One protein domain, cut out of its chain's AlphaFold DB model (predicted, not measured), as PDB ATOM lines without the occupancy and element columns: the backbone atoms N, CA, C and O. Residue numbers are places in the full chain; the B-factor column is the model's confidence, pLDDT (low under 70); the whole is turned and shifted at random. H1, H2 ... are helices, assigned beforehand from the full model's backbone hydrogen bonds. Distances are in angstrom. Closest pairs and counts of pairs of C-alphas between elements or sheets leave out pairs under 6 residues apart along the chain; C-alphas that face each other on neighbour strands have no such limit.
ATOM      1  N   ILE A  97      52.235   3.026 -12.080       85.25
ATOM      2  CA  ILE A  97      52.923   3.047 -13.391       85.25
ATOM      3  C   ILE A  97      54.150   3.975 -13.386       85.25
ATOM      4  O   ILE A  97      55.138   3.673 -14.049       85.25
ATOM      5  N   ALA A  98      54.109   5.065 -12.612       82.94
ATOM      6  CA  ALA A  98      55.222   6.004 -12.464       82.94
ATOM      7  C   ALA A  98      56.479   5.391 -11.822       82.94
ATOM      8  O   ALA A  98      57.582   5.857 -12.095       82.94
ATOM      9  N   ASP A  99      56.321   4.322 -11.041       85.56
ATOM     10  CA  ASP A  99      57.416   3.645 -10.342       85.56
ATOM     11  C   ASP A  99      57.984   2.464 -11.152       85.56
ATOM     12  O   ASP A  99      58.866   1.734 -10.686       85.56
ATOM     13  N   TRP A 100      57.460   2.219 -12.360       85.81
ATOM     14  CA  TRP A 100      58.006   1.217 -13.271       85.81
ATOM     15  C   TRP A 100      59.110   1.810 -14.137       85.81
ATOM     16  O   TRP A 100      58.952   2.855 -14.768       85.81
ATOM     17  N   GLU A 101      60.208   1.068 -14.251       85.06
ATOM     18  CA  GLU A 101      61.185   1.310 -15.302       85.06
ATOM     19  C   GLU A 101      60.550   0.914 -16.659       85.06
ATOM     20  O   GLU A 101      59.932  -0.151 -16.751       85.06
ATOM     21  N   PRO A 102      60.634   1.756 -17.708       86.50
ATOM     22  CA  PRO A 102      59.905   1.517 -18.952       86.50
ATOM     23  C   PRO A 102      60.183   0.176 -19.648       86.50
ATOM     24  O   PRO A 102      59.254  -0.430 -20.180       86.50
ATOM     25  N   HIS A 103      61.423  -0.321 -19.643       85.56
ATOM     26  CA  HIS A 103      61.755  -1.617 -20.247       85.56
ATOM     27  C   HIS A 103      61.122  -2.775 -19.473       85.56
ATOM     28  O   HIS A 103      60.778  -3.789 -20.076       85.56
ATOM     29  N   SER A 104      60.887  -2.606 -18.169       87.00
ATOM     30  CA  SER A 104      60.117  -3.562 -17.358       87.00
ATOM     31  C   SER A 104      58.639  -3.639 -17.767       87.00
ATOM     32  O   SER A 104      57.960  -4.597 -17.413       87.00
ATOM     33  N   LEU A 105      58.140  -2.644 -18.509       87.75
ATOM     34  CA  LEU A 105      56.820  -2.633 -19.150       87.75
ATOM     35  C   LEU A 105      56.901  -2.962 -20.651       87.75
ATOM     36  O   LEU A 105      55.990  -2.614 -21.396       87.75
ATOM     37  N   GLU A 106      57.999  -3.565 -21.119       87.06
ATOM     38  CA  GLU A 106      58.234  -3.877 -22.540       87.06
ATOM     39  C   GLU A 106      58.207  -2.632 -23.452       87.06
ATOM     40  O   GLU A 106      57.926  -2.692 -24.653       87.06
ATOM     41  N   VAL A 107      58.500  -1.453 -22.894       87.62
ATOM     42  CA  VAL A 107      58.656  -0.236 -23.686       87.62
ATOM     43  C   VAL A 107      60.063  -0.208 -24.263       87.62
ATOM     44  O   VAL A 107      61.042   0.013 -23.555       87.62
ATOM     45  N   HIS A 108      60.154  -0.390 -25.575       83.69
ATOM     46  CA  HIS A 108      61.421  -0.373 -26.295       83.69
ATOM     47  C   HIS A 108      61.699   0.992 -26.949       83.69
ATOM     48  O   HIS A 108      60.764   1.669 -27.395       83.69
ATOM     49  N   VAL A 130      57.040  11.868 -29.048       86.00
ATOM     50  CA  VAL A 130      56.567  12.700 -30.162       86.00
ATOM     51  C   VAL A 130      55.053  12.614 -30.196       86.00
ATOM     52  O   VAL A 130      54.519  11.520 -30.389       86.00
ATOM     53  N   SER A 131      54.387  13.756 -30.030       85.88
ATOM     54  CA  SER A 131      52.928  13.843 -30.035       85.88
ATOM     55  C   SER A 131      52.331  13.436 -31.382       85.88
ATOM     56  O   SER A 131      52.859  13.748 -32.451       85.88
ATOM     57  N   ARG A 132      51.201  12.738 -31.325       86.56
ATOM     58  CA  ARG A 132      50.473  12.150 -32.450       86.56
ATOM     59  C   ARG A 132      49.013  12.585 -32.410       86.56
ATOM     60  O   ARG A 132      48.511  13.064 -31.400       86.56
ATOM     61  N   GLU A 133      48.289  12.386 -33.505       86.31
ATOM     62  CA  GLU A 133      46.886  12.808 -33.596       86.31
ATOM     63  C   GLU A 133      45.982  12.165 -32.525       86.31
ATOM     64  O   GLU A 133      45.176  12.860 -31.900       86.31
ATOM     65  N   HIS A 134      46.166  10.869 -32.245       87.94
ATOM     66  CA  HIS A 134      45.393  10.148 -31.224       87.94
ATOM     67  C   HIS A 134      45.625  10.655 -29.797       87.94
ATOM     68  O   HIS A 134      44.784  10.426 -28.925       87.94
ATOM     69  N   ASP A 135      46.708  11.398 -29.557       89.62
ATOM     70  CA  ASP A 135      46.984  11.971 -28.244       89.62
ATOM     71  C   ASP A 135      45.936  13.008 -27.851       89.62
ATOM     72  O   ASP A 135      45.629  13.135 -26.674       89.62
ATOM     73  N   ARG A 136      45.281  13.672 -28.814       88.75
ATOM     74  CA  ARG A 136      44.179  14.601 -28.507       88.75
ATOM     75  C   ARG A 136      43.007  13.893 -27.827       88.75
ATOM     76  O   ARG A 136      42.439  14.422 -26.870       88.75
ATOM     77  N   ALA A 137      42.653  12.700 -28.308       90.12
ATOM     78  CA  ALA A 137      41.586  11.892 -27.725       90.12
ATOM     79  C   ALA A 137      41.982  11.379 -26.331       90.12
ATOM     80  O   ALA A 137      41.184  11.448 -25.395       90.12
ATOM     81  N   LEU A 138      43.238  10.949 -26.170       91.44
ATOM     82  CA  LEU A 138      43.795  10.536 -24.879       91.44
ATOM     83  C   LEU A 138      43.816  11.692 -23.872       91.44
ATOM     84  O   LEU A 138      43.336  11.521 -22.756       91.44
ATOM     85  N   SER A 139      44.269  12.886 -24.260       89.75
ATOM     86  CA  SER A 139      44.252  14.076 -23.400       89.75
ATOM     87  C   SER A 139      42.838  14.458 -22.966       89.75
ATOM     88  O   SER A 139      42.646  14.901 -21.837       89.75
ATOM     89  N   SER A 140      41.833  14.279 -23.829       90.88
ATOM     90  CA  SER A 140      40.438  14.493 -23.432       90.88
ATOM     91  C   SER A 140      39.998  13.498 -22.361       90.88
ATOM     92  O   SER A 140      39.438  13.910 -21.350       90.88
ATOM     93  N   ALA A 141      40.307  12.212 -22.540       92.62
ATOM     94  CA  ALA A 141      39.991  11.190 -21.548       92.62
ATOM     95  C   ALA A 141      40.712  11.440 -20.210       92.62
ATOM     96  O   ALA A 141      40.105  11.274 -19.156       92.62
ATOM     97  N   VAL A 142      41.970  11.895 -20.240       90.62
ATOM     98  CA  VAL A 142      42.710  12.292 -19.029       90.62
ATOM     99  C   VAL A 142      42.014  13.443 -18.319       90.62
ATOM    100  O   VAL A 142      41.812  13.365 -17.114       90.62
ATOM    101  N   ARG A 143      41.616  14.498 -19.042       91.06
ATOM    102  CA  ARG A 143      40.896  15.628 -18.433       91.06
ATOM    103  C   ARG A 143      39.606  15.181 -17.752       91.06
ATOM    104  O   ARG A 143      39.343  15.625 -16.640       91.06
ATOM    105  N   ASP A 144      38.854  14.275 -18.368       92.06
ATOM    106  CA  ASP A 144      37.638  13.726 -17.763       92.06
ATOM    107  C   ASP A 144      37.938  12.985 -16.453       92.06
ATOM    108  O   ASP A 144      37.220  13.172 -15.470       92.06
ATOM    109  N   VAL A 145      39.020  12.196 -16.424       90.62
ATOM    110  CA  VAL A 145      39.490  11.487 -15.221       90.62
ATOM    111  C   VAL A 145      39.944  12.455 -14.136       90.62
ATOM    112  O   VAL A 145      39.557  12.297 -12.980       90.62
ATOM    113  N   MET A 146      40.684  13.502 -14.500       87.44
ATOM    114  CA  MET A 146      41.088  14.557 -13.564       87.44
ATOM    115  C   MET A 146      39.887  15.345 -13.019       87.44
ATOM    116  O   MET A 146      39.947  15.852 -11.904       87.44
ATOM    117  N   ALA A 147      38.787  15.409 -13.771       91.00
ATOM    118  CA  ALA A 147      37.512  15.972 -13.329       91.00
ATOM    119  C   ALA A 147      36.642  14.983 -12.519       91.00
ATOM    120  O   ALA A 147      35.507  15.312 -12.183       91.00
ATOM    121  N   GLY A 148      37.146  13.783 -12.205       91.19
ATOM    122  CA  GLY A 148      36.466  12.791 -11.364       91.19
ATOM    123  C   GLY A 148      35.611  11.763 -12.114       91.19
ATOM    124  O   GLY A 148      34.912  10.977 -11.475       91.19
ATOM    125  N   HIS A 149      35.656  11.723 -13.447       93.81
ATOM    126  CA  HIS A 149      34.911  10.738 -14.237       93.81
ATOM    127  C   HIS A 149      35.730   9.462 -14.470       93.81
ATOM    128  O   HIS A 149      36.937   9.502 -14.676       93.81
ATOM    129  N   SER A 150      35.082   8.300 -14.520       93.00
ATOM    130  CA  SER A 150      35.753   7.058 -14.930       93.00
ATOM    131  C   SER A 150      35.750   6.900 -16.454       93.00
ATOM    132  O   SER A 150      34.717   7.078 -17.102       93.00
ATOM    133  N   ARG A 151      36.898   6.536 -17.040       92.12
ATOM    134  CA  ARG A 151      37.063   6.301 -18.484       92.12
ATOM    135  C   ARG A 151      37.830   5.005 -18.747       92.12
ATOM    136  O   ARG A 151      38.768   4.682 -18.026       92.12
ATOM    137  N   ILE A 152      37.461   4.305 -19.819       93.38
ATOM    138  CA  ILE A 152      38.241   3.212 -20.409       93.38
ATOM    139  C   ILE A 152      38.587   3.589 -21.850       93.38
ATOM    140  O   ILE A 152      37.722   4.037 -22.602       93.38
ATOM    141  N   VAL A 153      39.856   3.443 -22.225       91.88
ATOM    142  CA  VAL A 153      40.360   3.753 -23.570       91.88
ATOM    143  C   VAL A 153      41.131   2.548 -24.082       91.88
ATOM    144  O   VAL A 153      41.984   2.011 -23.378       91.88
ATOM    145  N   VAL A 154      40.845   2.127 -25.314       92.25
ATOM    146  CA  VAL A 154      41.519   0.998 -25.966       92.25
ATOM    147  C   VAL A 154      42.370   1.532 -27.113       92.25
ATOM    148  O   VAL A 154      41.844   2.102 -28.066       92.25
ATOM    149  N   LEU A 155      43.690   1.346 -27.030       90.62
ATOM    150  CA  LEU A 155      44.615   1.719 -28.100       90.62
ATOM    151  C   LEU A 155      44.781   0.550 -29.073       90.62
ATOM    152  O   LEU A 155      45.340  -0.489 -28.720       90.62
ATOM    153  N   VAL A 156      44.346   0.742 -30.317       91.50
ATOM    154  CA  VAL A 156      44.458  -0.253 -31.391       91.50
ATOM    155  C   VAL A 156      45.520   0.187 -32.394       91.50
ATOM    156  O   VAL A 156      45.575   1.345 -32.796       91.50
ATOM    157  N   GLY A 157      46.381  -0.743 -32.799       87.88
ATOM    158  CA  GLY A 157      47.430  -0.497 -33.784       87.88
ATOM    159  C   GLY A 157      48.265  -1.746 -34.036       87.88
ATOM    160  O   GLY A 157      48.310  -2.650 -33.192       87.88
ATOM    161  N   THR A 158      48.956  -1.788 -35.177       88.38
ATOM    162  CA  THR A 158      49.848  -2.894 -35.562       88.38
ATOM    163  C   THR A 158      50.954  -3.124 -34.522       88.38
ATOM    164  O   THR A 158      51.158  -2.316 -33.604       88.38
ATOM    165  N   SER A 159      51.639  -4.266 -34.599       84.75
ATOM    166  CA  SER A 159      52.733  -4.579 -33.670       84.75
ATOM    167  C   SER A 159      53.802  -3.474 -33.667       84.75
ATOM    168  O   SER A 159      53.998  -2.790 -34.667       84.75
ATOM    169  N   SER A 160      54.452  -3.260 -32.520       81.44
ATOM    170  CA  SER A 160      55.560  -2.299 -32.351       81.44
ATOM    171  C   SER A 160      55.268  -0.821 -32.675       81.44
ATOM    172  O   SER A 160      56.183  -0.013 -32.774       81.44
ATOM    173  N   THR A 161      53.999  -0.408 -32.751       86.56
ATOM    174  CA  THR A 161      53.595   1.003 -32.969       86.56
ATOM    175  C   THR A 161      53.698   1.905 -31.730       86.56
ATOM    176  O   THR A 161      53.356   3.088 -31.782       86.56
ATOM    177  N   GLY A 162      54.183   1.372 -30.606       87.94
ATOM    178  CA  GLY A 162      54.372   2.129 -29.367       87.94
ATOM    179  C   GLY A 162      53.130   2.242 -28.479       87.94
ATOM    180  O   GLY A 162      53.095   3.125 -27.635       87.94
ATOM    181  N   LYS A 163      52.130   1.359 -28.614       91.75
ATOM    182  CA  LYS A 163      50.915   1.354 -27.767       91.75
ATOM    183  C   LYS A 163      51.234   1.445 -26.267       91.75
ATOM    184  O   LYS A 163      50.701   2.307 -25.577       91.75
ATOM    185  N   THR A 164      52.166   0.616 -25.792       90.38
ATOM    186  CA  THR A 164      52.602   0.609 -24.389       90.38
ATOM    187  C   THR A 164      53.337   1.893 -24.007       90.38
ATOM    188  O   THR A 164      53.110   2.433 -22.926       90.38
ATOM    189  N   ARG A 165      54.145   2.458 -24.922       89.56
ATOM    190  CA  ARG A 165      54.807   3.762 -24.729       89.56
ATOM    191  C   ARG A 165      53.786   4.880 -24.544       89.56
ATOM    192  O   ARG A 165      53.971   5.695 -23.644       89.56
ATOM    193  N   VAL A 166      52.741   4.928 -25.373       90.56
ATOM    194  CA  VAL A 166      51.668   5.933 -25.274       90.56
ATOM    195  C   VAL A 166      50.929   5.775 -23.947       90.56
ATOM    196  O   VAL A 166      50.853   6.732 -23.183       90.56
ATOM    197  N   ALA A 167      50.463   4.562 -23.632       89.19
ATOM    198  CA  ALA A 167      49.730   4.279 -22.398       89.19
ATOM    199  C   ALA A 167      50.524   4.683 -21.144       89.19
ATOM    200  O   ALA A 167      49.989   5.364 -20.272       89.19
ATOM    201  N   MET A 168      51.816   4.342 -21.090       88.12
ATOM    202  CA  MET A 168      52.699   4.774 -20.006       88.12
ATOM    203  C   MET A 168      52.805   6.303 -19.960       88.12
ATOM    204  O   MET A 168      52.566   6.903 -18.917       88.12
ATOM    205  N   SER A 169      53.120   6.937 -21.094       87.06
ATOM    206  CA  SER A 169      53.379   8.380 -21.176       87.06
ATOM    207  C   SER A 169      52.176   9.219 -20.737       87.06
ATOM    208  O   SER A 169      52.361  10.285 -20.157       87.06
ATOM    209  N   VAL A 170      50.952   8.752 -20.992       87.00
ATOM    210  CA  VAL A 170      49.721   9.425 -20.554       87.00
ATOM    211  C   VAL A 170      49.629   9.479 -19.028       87.00
ATOM    212  O   VAL A 170      49.265  10.515 -18.479       87.00
ATOM    213  N   VAL A 171      50.015   8.401 -18.342       83.88
ATOM    214  CA  VAL A 171      49.951   8.307 -16.876       83.88
ATOM    215  C   VAL A 171      51.079   9.088 -16.203       83.88
ATOM    216  O   VAL A 171      50.839   9.765 -15.210       83.88
ATOM    217  N   VAL A 172      52.296   9.059 -16.758       82.06
ATOM    218  CA  VAL A 172      53.437   9.838 -16.226       82.06
ATOM    219  C   VAL A 172      53.472  11.300 -16.704       82.06
ATOM    220  O   VAL A 172      54.447  12.007 -16.457       82.06
ATOM    221  N   GLY A 173      52.431  11.782 -17.392       69.62
ATOM    222  CA  GLY A 173      52.317  13.186 -17.814       69.62
ATOM    223  C   GLY A 173      53.230  13.595 -18.981       69.62
ATOM    224  O   GLY A 173      53.451  14.781 -19.211       69.62
ATOM    225  N   GLY A 174      53.764  12.634 -19.737       59.28
ATOM    226  CA  GLY A 174      54.606  12.869 -20.916       59.28
ATOM    227  C   GLY A 174      53.840  13.256 -22.187       59.28
ATOM    228  O   GLY A 174      54.446  13.801 -23.101       59.28
ATOM    229  N   VAL A 175      52.529  12.995 -22.250       57.22
ATOM    230  CA  VAL A 175      51.678  13.282 -23.432       57.22
ATOM    231  C   VAL A 175      50.985  14.649 -23.349       57.22
ATOM    232  O   VAL A 175      50.475  15.141 -24.348       57.22
ATOM    233  N   CYS A 176      50.960  15.279 -22.169       44.00
ATOM    234  CA  CYS A 176      50.161  16.483 -21.895       44.00
ATOM    235  C   CYS A 176      50.998  17.737 -21.561       44.00
ATOM    236  O   CYS A 176      50.496  18.604 -20.847       44.00
ATOM    237  N   ARG A 177      52.248  17.830 -22.033       46.19
ATOM    238  CA  ARG A 177      52.999  19.102 -22.019       46.19
ATOM    239  C   ARG A 177      52.766  19.889 -23.297       46.19
ATOM    240  O   ARG A 177      52.675  19.239 -24.361       46.19
TER     241      ARG A 177
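Overview. This is residues 97 to 108 and 130 to 177 of the 177 residues of the protein "XRE family transcriptional regulator" of Streptomyces sp. A1136 (UniProt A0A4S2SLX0). Three helices stand in a loose row, with H3 between the longest one, H2, and the single short turn of H1. H2 and H3 run the same way, and the long stretch of residues 147 to 162, with no named element, folds back from the end of H2 to the start of H3. The printed part has 60 residues with three named helices, in the order H1, H2, H3 along the chain, and no named strand; the class is all helix, though under half of the residues, 25 of the 60, are in named elements. The whole is compact, with a radius of gyration of the C-alphas of 11.7 A, and its C-alphas span 31 by 26 by 21 A.

Along the chain. Begin with H2, residues 135 to 146: find C-alpha 135 at (46.984, 11.971, -28.244), and from there the helix runs 16.0 A to C-alpha 146 at (41.088, 14.557, -13.564). Next look at H3, residues 163 to 171, which is 13.0 A from first to last C-alpha and ends with C-alpha 171 at (49.951, 8.307, -16.876). Then go back to H1, residues 102 to 105, whose first C-alpha is at (59.905, 1.517, -18.952).

Arrangement. Start again at H2, where residues 138 to 142 alone touch H3. These two helices only just touch, with 3 pairs of C-alphas within 8 A; the closest C-alphas are those of Leu 138 and Val 170, 7.4 A apart. Their lines stand at a steep tilt of 39 degrees, and they run the same way. On H3, look at Thr 164: H1 and H3 are close but not clearly touching, and their closest C-alphas, those of Leu 105 and Thr 164, are 7.5 A apart. H1 and H2 are apart. In the backbone of H2 you will find every O i to N i+4 pair within hydrogen-bond range, in H3 4 of 5, while H1, with 4 residues, is too short for such a pair.

Size, cuts and confidence. The two C-alphas farthest apart are those of Ala 147 and Ser 159, 32.7 A, and both residues belong to the long link of 16 residues from H2 to H3. After His 108 the numbering jumps: residues 109 to 129 are cut out and not printed, and C-alphas 108 and 130 are 14.5 A apart across this cut, which lies in the link from H1 to H2. Read the B-factor column for the model's confidence: the mean pLDDT of the printed part is 85.7, and residues 173 to 177, which end at the chain's last residue, are under 70.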